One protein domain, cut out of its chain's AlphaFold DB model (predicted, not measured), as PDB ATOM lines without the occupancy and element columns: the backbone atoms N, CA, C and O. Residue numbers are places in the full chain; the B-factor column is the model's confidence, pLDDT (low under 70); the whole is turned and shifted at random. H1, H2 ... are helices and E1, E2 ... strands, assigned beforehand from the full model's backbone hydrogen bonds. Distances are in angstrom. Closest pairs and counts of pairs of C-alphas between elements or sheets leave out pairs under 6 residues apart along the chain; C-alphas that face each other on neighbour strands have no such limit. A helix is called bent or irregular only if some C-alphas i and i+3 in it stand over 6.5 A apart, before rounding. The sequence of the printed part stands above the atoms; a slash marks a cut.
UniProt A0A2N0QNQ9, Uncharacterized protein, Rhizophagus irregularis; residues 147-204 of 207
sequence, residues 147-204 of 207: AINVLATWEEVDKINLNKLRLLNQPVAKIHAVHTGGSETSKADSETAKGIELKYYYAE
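AT A GLANCE: This is residues 147 to 204 of the 207 residues of an uncharacterized protein of Rhizophagus irregularis (UniProt A0A2N0QNQ9). One helix, H1, and a two-stranded hairpin, E1 with E2, make a loose, flat V that closes at the last part of H1, where residues 161 to 166 come near the strands. The long loop of residues 177 to 198 runs on from the far end of the hairpin and folds back to E2. The printed part has 58 residues, with H1, E1 and E2 in that order along the chain; the sheet's order is E1 - E2, antiparallel. The class is mixed, helices and strands, with only 24 residues in named elements. The whole is loose, with a radius of gyration of the C-alphas of 13.6 A and spans of 39 by 28 by 12 A.

HOW THE PARTS SIT: H1, residues 154 to 167, has every O i to N i+4 pair within hydrogen-bond range. A tight link of 4 residues joins it to E1, residues 172 to 176. The closest C-alphas of these two are those of Leu 165 and Val 172, 7.7 A apart. E2, residues 199 to 203, forms a hairpin with E1, antiparallel at 157 degrees between their directions. N 173 and O 202 are 2.7 A apart, and N 200 and O 175 are 2.9 A apart, within hydrogen-bond range. The closest C-alphas of H1 and E2 are those of Leu 165 and Ala 203, 6.8 A apart.

IN THESE COORDINATES: H1 begins at C-alpha 154 (35.856, -20.039, 35.594) and is 19.8 A long. E1 is 12.8 A long. E2 is 13.5 A long and ends at C-alpha 203 (32.466, -39.489, 34.984).

THE WHOLE: The C-alphas of Ala 147 and Gly 182, the two farthest apart, are 40.8 A apart. The printed part has no cut. The link from E1 to E2 is long, with 22 residues. Mean pLDDT of the printed part is 78.4; residues 183 to 196 are under 70.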
ATOM      1  N   ALA A 147      44.268 -32.882  45.007       77.75
ATOM      2  CA  ALA A 147      44.039 -31.619  45.698       77.75
ATOM      3  C   ALA A 147      42.876 -30.820  45.077       77.75
ATOM      4  O   ALA A 147      42.665 -30.804  43.854       77.75
ATOM      5  N   ILE A 148      42.147 -30.102  45.942       79.62
ATOM      6  CA  ILE A 148      41.163 -29.091  45.542       79.62
ATOM      7  C   ILE A 148      41.918 -27.872  45.008       79.62
ATOM      8  O   ILE A 148      42.722 -27.271  45.720       79.62
ATOM      9  N   ASN A 149      41.621 -27.490  43.768       78.25
ATOM     10  CA  ASN A 149      42.166 -26.283  43.156       78.25
ATOM     11  C   ASN A 149      41.228 -25.103  43.419       78.25
ATOM     12  O   ASN A 149      40.039 -25.180  43.109       78.25
ATOM     13  N   VAL A 150      41.766 -24.010  43.956       80.50
ATOM     14  CA  VAL A 150      41.049 -22.739  44.118       80.50
ATOM     15  C   VAL A 150      41.648 -21.749  43.127       80.50
ATOM     16  O   VAL A 150      42.815 -21.387  43.254       80.50
ATOM     17  N   LEU A 151      40.863 -21.355  42.127       81.38
ATOM     18  CA  LEU A 151      41.301 -20.525  41.003       81.38
ATOM     19  C   LEU A 151      40.445 -19.261  40.930       81.38
ATOM     20  O   LEU A 151      39.332 -19.228  41.454       81.38
ATOM     21  N   ALA A 152      40.977 -18.220  40.295       78.56
ATOM     22  CA  ALA A 152      40.315 -16.922  40.236       78.56
ATOM     23  C   ALA A 152      39.224 -16.859  39.158       78.56
ATOM     24  O   ALA A 152      38.288 -16.074  39.295       78.56
ATOM     25  N   THR A 153      39.342 -17.661  38.094       80.31
ATOM     26  CA  THR A 153      38.464 -17.580  36.922       80.31
ATOM     27  C   THR A 153      37.806 -18.916  36.593       80.31
ATOM     28  O   THR A 153      38.390 -19.983  36.786       80.31
ATOM     29  N   TRP A 154      36.588 -18.854  36.049       79.94
ATOM     30  CA  TRP A 154      35.856 -20.039  35.594       79.94
ATOM     31  C   TRP A 154      36.548 -20.749  34.429       79.94
ATOM     32  O   TRP A 154      36.584 -21.972  34.404       79.94
ATOM     33  N   GLU A 155      37.183 -20.004  33.522       84.38
ATOM     34  CA  GLU A 155      37.922 -20.580  32.392       84.38
ATOM     35  C   GLU A 155      39.048 -21.519  32.859       84.38
ATOM     36  O   GLU A 155      39.219 -22.627  32.340       84.38
ATOM     37  N   GLU A 156      39.803 -21.109  33.882       83.38
ATOM     38  CA  GLU A 156      40.851 -21.939  34.476       83.38
ATOM     39  C   GLU A 156      40.264 -23.154  35.201       83.38
ATOM     40  O   GLU A 156      40.800 -24.262  35.075       83.38
ATOM     41  N   VAL A 157      39.151 -22.968  35.921       84.38
ATOM     42  CA  VAL A 157      38.423 -24.056  36.597       84.38
ATOM     43  C   VAL A 157      37.982 -25.106  35.581       84.38
ATOM     44  O   VAL A 157      38.273 -26.290  35.766       84.38
ATOM     45  N   ASP A 158      37.367 -24.688  34.480       85.12
ATOM     46  CA  ASP A 158      36.890 -25.574  33.422       85.12
ATOM     47  C   ASP A 158      38.035 -26.318  32.748       85.12
ATOM     48  O   ASP A 158      37.970 -27.535  32.558       85.12
ATOM     49  N   LYS A 159      39.127 -25.614  32.433       86.94
ATOM     50  CA  LYS A 159      40.307 -26.219  31.813       86.94
ATOM     51  C   LYS A 159      40.905 -27.311  32.698       86.94
ATOM     52  O   LYS A 159      41.222 -28.396  32.202       86.94
ATOM     53  N   ILE A 160      41.056 -27.051  33.997       86.12
ATOM     54  CA  ILE A 160      41.600 -28.035  34.939       86.12
ATOM     55  C   ILE A 160      40.622 -29.195  35.138       86.12
ATOM     56  O   ILE A 160      41.043 -30.351  35.061       86.12
ATOM     57  N   ASN A 161      39.333 -28.920  35.332       87.31
ATOM     58  CA  ASN A 161      38.323 -29.956  35.547       87.31
ATOM     59  C   ASN A 161      38.169 -30.872  34.324       87.31
ATOM     60  O   ASN A 161      38.141 -32.093  34.479       87.31
ATOM     61  N   LEU A 162      38.157 -30.323  33.105       87.81
ATOM     62  CA  LEU A 162      38.109 -31.111  31.869       87.81
ATOM     63  C   LEU A 162      39.359 -31.970  31.680       87.81
ATOM     64  O   LEU A 162      39.255 -33.119  31.252       87.81
ATOM     65  N   ASN A 163      40.541 -31.443  32.007       87.00
ATOM     66  CA  ASN A 163      41.768 -32.234  31.960       87.00
ATOM     67  C   ASN A 163      41.744 -33.363  32.997       87.00
ATOM     68  O   ASN A 163      42.067 -34.494  32.645       87.00
ATOM     69  N   LYS A 164      41.292 -33.101  34.232       86.38
ATOM     70  CA  LYS A 164      41.117 -34.145  35.253       86.38
ATOM     71  C   LYS A 164      40.132 -35.224  34.790       86.38
ATOM     72  O   LYS A 164      40.461 -36.400  34.875       86.38
ATOM     73  N   LEU A 165      38.988 -34.841  34.216       87.62
ATOM     74  CA  LEU A 165      38.010 -35.783  33.655       87.62
ATOM     75  C   LEU A 165      38.604 -36.656  32.541       87.62
ATOM     76  O   LEU A 165      38.358 -37.858  32.514       87.62
ATOM     77  N   ARG A 166      39.410 -36.079  31.640       86.50
ATOM     78  CA  ARG A 166      40.096 -36.841  30.581       86.50
ATOM     79  C   ARG A 166      41.079 -37.857  31.156       86.50
ATOM     80  O   ARG A 166      41.124 -38.982  30.677       86.50
ATOM     81  N   LEU A 167      41.836 -37.468  32.181       87.12
ATOM     82  CA  LEU A 167      42.845 -38.325  32.808       87.12
ATOM     83  C   LEU A 167      42.250 -39.521  33.563       87.12
ATOM     84  O   LEU A 167      42.962 -40.499  33.776       87.12
ATOM     85  N   LEU A 168      40.962 -39.485  33.929       86.06
ATOM     86  CA  LEU A 168      40.283 -40.639  34.529       86.06
ATOM     87  C   LEU A 168      40.216 -41.841  33.576       86.06
ATOM     88  O   LEU A 168      40.104 -42.971  34.048       86.06
ATOM     89  N   ASN A 169      40.279 -41.614  32.255       85.44
ATOM     90  CA  ASN A 169      40.118 -42.653  31.230       85.44
ATOM     91  C   ASN A 169      38.853 -43.516  31.434       85.44
ATOM     92  O   ASN A 169      38.839 -44.701  31.109       85.44
ATOM     93  N   GLN A 170      37.789 -42.915  31.974       86.94
ATOM     94  CA  GLN A 170      36.480 -43.537  32.173       86.94
ATOM     95  C   GLN A 170      35.461 -42.990  31.164       86.94
ATOM     96  O   GLN A 170      35.647 -41.886  30.639       86.94
ATOM     97  N   PRO A 171      34.362 -43.716  30.895       89.44
ATOM     98  CA  PRO A 171      33.231 -43.165  30.164       89.44
ATOM     99  C   PRO A 171      32.719 -41.875  30.821       89.44
ATOM    100  O   PRO A 171      32.449 -41.836  32.021       89.44
ATOM    101  N   VAL A 172      32.573 -40.816  30.021       89.06
ATOM    102  CA  VAL A 172      32.062 -39.517  30.477       89.06
ATOM    103  C   VAL A 172      30.663 -39.306  29.915       89.06
ATOM    104  O   VAL A 172      30.472 -39.219  28.699       89.06
ATOM    105  N   ALA A 173      29.682 -39.178  30.800       89.44
ATOM    106  CA  ALA A 173      28.351 -38.721  30.457       89.44
ATOM    107  C   ALA A 173      28.381 -37.215  30.181       89.44
ATOM    108  O   ALA A 173      28.899 -36.421  30.969       89.44
ATOM    109  N   LYS A 174      27.794 -36.818  29.054       89.00
ATOM    110  CA  LYS A 174      27.584 -35.418  28.697       89.00
ATOM    111  C   LYS A 174      26.109 -35.088  28.850       89.00
ATOM    112  O   LYS A 174      25.272 -35.631  28.132       89.00
ATOM    113  N   ILE A 175      25.805 -34.180  29.765       87.00
ATOM    114  CA  ILE A 175      24.447 -33.753  30.081       87.00
ATOM    115  C   ILE A 175      24.241 -32.374  29.467       87.00
ATOM    116  O   ILE A 175      24.991 -31.439  29.740       87.00
ATOM    117  N   HIS A 176      23.240 -32.263  28.601       83.00
ATOM    118  CA  HIS A 176      22.874 -31.012  27.953       83.00
ATOM    119  C   HIS A 176      21.793 -30.304  28.765       83.00
ATOM    120  O   HIS A 176      20.765 -30.908  29.075       83.00
ATOM    121  N   ALA A 177      22.009 -29.027  29.076       81.19
ATOM    122  CA  ALA A 177      20.962 -28.197  29.648       81.19
ATOM    123  C   ALA A 177      19.849 -27.968  28.613       81.19
ATOM    124  O   ALA A 177      20.111 -27.731  27.428       81.19
ATOM    125  N   VAL A 178      18.599 -28.039  29.068       79.81
ATOM    126  CA  VAL A 178      17.417 -27.743  28.253       79.81
ATOM    127  C   VAL A 178      16.949 -26.333  28.585       79.81
ATOM    128  O   VAL A 178      16.696 -26.016  29.744       79.81
ATOM    129  N   HIS A 179      16.818 -25.495  27.559       74.81
ATOM    130  CA  HIS A 179      16.318 -24.131  27.701       74.81
ATOM    131  C   HIS A 179      14.808 -24.145  27.509       74.81
ATOM    132  O   HIS A 179      14.319 -24.600  26.476       74.81
ATOM    133  N   THR A 180      14.069 -23.641  28.490       77.44
ATOM    134  CA  THR A 180      12.604 -23.539  28.430       77.44
ATOM    135  C   THR A 180      12.119 -22.116  28.131       77.44
ATOM    136  O   THR A 180      10.931 -21.836  28.267       77.44
ATOM    137  N   GLY A 181      13.019 -21.202  27.748       70.19
ATOM    138  CA  GLY A 181      12.697 -19.824  27.365       70.19
ATOM    139  C   GLY A 181      12.619 -19.610  25.846       70.19
ATOM    140  O   GLY A 181      12.829 -20.529  25.060       70.19
ATOM    141  N   GLY A 182      12.315 -18.377  25.419       70.75
ATOM    142  CA  GLY A 182      12.252 -17.998  23.996       70.75
ATOM    143  C   GLY A 182      13.600 -18.090  23.260       70.75
ATOM    144  O   GLY A 182      14.629 -18.387  23.866       70.75
ATOM    145  N   SER A 183      13.618 -17.782  21.956       66.62
ATOM    146  CA  SER A 183      14.778 -17.967  21.053       66.62
ATOM    147  C   SER A 183      16.087 -17.308  21.504       66.62
ATOM    148  O   SER A 183      17.169 -17.748  21.115       66.62
ATOM    149  N   GLU A 184      16.009 -16.263  22.325       66.75
ATOM    150  CA  GLU A 184      17.188 -15.560  22.840       66.75
ATOM    151  C   GLU A 184      17.809 -16.250  24.062       66.75
ATOM    152  O   GLU A 184      18.997 -16.093  24.318       66.75
ATOM    153  N   THR A 185      17.057 -17.098  24.774       62.91
ATOM    154  CA  THR A 185      17.568 -17.814  25.957       62.91
ATOM    155  C   THR A 185      18.537 -18.936  25.605       62.91
ATOM    156  O   THR A 185      19.464 -19.191  26.360       62.91
ATOM    157  N   SER A 186      18.399 -19.552  24.427       63.78
ATOM    158  CA  SER A 186      19.352 -20.556  23.933       63.78
ATOM    159  C   SER A 186      20.705 -19.976  23.502       63.78
ATOM    160  O   SER A 186      21.607 -20.738  23.162       63.78
ATOM    161  N   LYS A 187      20.833 -18.642  23.456       68.44
ATOM    162  CA  LYS A 187      22.061 -17.921  23.081       68.44
ATOM    163  C   LYS A 187      22.724 -17.214  24.268       68.44
ATOM    164  O   LYS A 187      23.779 -16.617  24.075       68.44
ATOM    165  N   ALA A 188      22.101 -17.235  25.447       67.31
ATOM    166  CA  ALA A 188      22.648 -16.598  26.637       67.31
ATOM    167  C   ALA A 188      23.929 -17.317  27.082       67.31
ATOM    168  O   ALA A 188      23.992 -18.549  27.070       67.31
ATOM    169  N   ASP A 189      24.948 -16.547  27.457       67.94
ATOM    170  CA  ASP A 189      26.143 -17.090  28.101       67.94
ATOM    171  C   ASP A 189      25.855 -17.483  29.562       67.94
ATOM    172  O   ASP A 189      24.825 -17.120  30.136       67.94
ATOM    173  N   SER A 190      26.764 -18.262  30.161       67.62
ATOM    174  CA  SER A 190      26.626 -18.749  31.543       67.62
ATOM    175  C   SER A 190      26.479 -17.598  32.545       67.62
ATOM    176  O   SER A 190      25.688 -17.680  33.483       67.62
ATOM    177  N   GLU A 191      27.171 -16.480  32.313       65.69
ATOM    178  CA  GLU A 191      27.105 -15.295  33.170       65.69
ATOM    179  C   GLU A 191      25.699 -14.673  33.163       65.69
ATOM    180  O   GLU A 191      25.086 -14.488  34.217       65.69
ATOM    181  N   THR A 192      25.129 -14.471  31.973       66.06
ATOM    182  CA  THR A 192      23.743 -14.026  31.767       66.06
ATOM    183  C   THR A 192      22.744 -15.040  32.331       66.06
ATOM    184  O   THR A 192      21.699 -14.665  32.870       66.06
ATOM    185  N   ALA A 193      23.076 -16.331  32.270       62.44
ATOM    186  CA  ALA A 193      22.290 -17.429  32.823       62.44
ATOM    187  C   ALA A 193      22.536 -17.681  34.327       62.44
ATOM    188  O   ALA A 193      22.110 -18.713  34.849       62.44
ATOM    189  N   LYS A 194      23.178 -16.748  35.051       65.19
ATOM    190  CA  LYS A 194      23.450 -16.828  36.502       65.19
ATOM    191  C   LYS A 194      24.232 -18.088  36.920       65.19
ATOM    192  O   LYS A 194      23.966 -18.665  37.975       65.19
ATOM    193  N   GLY A 195      25.199 -18.506  36.107       62.28
ATOM    194  CA  GLY A 195      26.059 -19.667  36.357       62.28
ATOM    195  C   GLY A 195      25.439 -21.011  35.968       62.28
ATOM    196  O   GLY A 195      25.920 -22.058  36.405       62.28
ATOM    197  N   ILE A 196      24.350 -21.002  35.192       66.94
ATOM    198  CA  ILE A 196      23.807 -22.219  34.586       66.94
ATOM    199  C   ILE A 196      24.612 -22.522  33.325       66.94
ATOM    200  O   ILE A 196      24.508 -21.825  32.316       66.94
ATOM    201  N   GLU A 197      25.386 -23.600  33.384       71.69
ATOM    202  CA  GLU A 197      26.187 -24.050  32.254       71.69
ATOM    203  C   GLU A 197      25.337 -24.793  31.226       71.69
ATOM    204  O   GLU A 197      24.454 -25.592  31.547       71.69
ATOM    205  N   LEU A 198      25.663 -24.598  29.948       70.81
ATOM    206  CA  LEU A 198      24.972 -25.262  28.838       70.81
ATOM    207  C   LEU A 198      25.190 -26.782  28.834       70.81
ATOM    208  O   LEU A 198      24.418 -27.534  28.228       70.81
ATOM    209  N   LYS A 199      26.305 -27.234  29.417       80.00
ATOM    210  CA  LYS A 199      26.781 -28.617  29.352       80.00
ATOM    211  C   LYS A 199      27.491 -28.982  30.647       80.00
ATOM    212  O   LYS A 199      28.428 -28.302  31.042       80.00
ATOM    213  N   TYR A 200      27.124 -30.123  31.212       81.81
ATOM    214  CA  TYR A 200      27.848 -30.745  32.314       81.81
ATOM    215  C   TYR A 200      28.489 -32.048  31.846       81.81
ATOM    216  O   TYR A 200      27.906 -32.797  31.058       81.81
ATOM    217  N   TYR A 201      29.697 -32.315  32.335       84.12
ATOM    218  CA  TYR A 201      30.416 -33.561  32.094       84.12
ATOM    219  C   TYR A 201      30.571 -34.299  33.416       84.12
ATOM    220  O   TYR A 201      31.029 -33.723  34.400       84.12
ATOM    221  N   TYR A 202      30.190 -35.568  33.431       84.31
ATOM    222  CA  TYR A 202      30.238 -36.413  34.614       84.31
ATOM    223  C   TYR A 202      30.906 -37.738  34.266       84.31
ATOM    224  O   TYR A 202      30.539 -38.370  33.279       84.31
ATOM    225  N   ALA A 203      31.878 -38.161  35.068       82.44
ATOM    226  CA  ALA A 203      32.466 -39.489  34.984       82.44
ATOM    227  C   ALA A 203      32.094 -40.251  36.256       82.44
ATOM    228  O   ALA A 203      32.316 -39.753  37.361       82.44
ATOM    229  N   GLU A 204      31.530 -41.446  36.100       74.06
ATOM    230  CA  GLU A 204      31.294 -42.332  37.232       74.06
ATOM    231  C   GLU A 204      32.612 -43.037  37.564       74.06
ATOM    232  O   GLU A 204      33.139 -43.825  36.777       74.06
TER     233      GLU A 204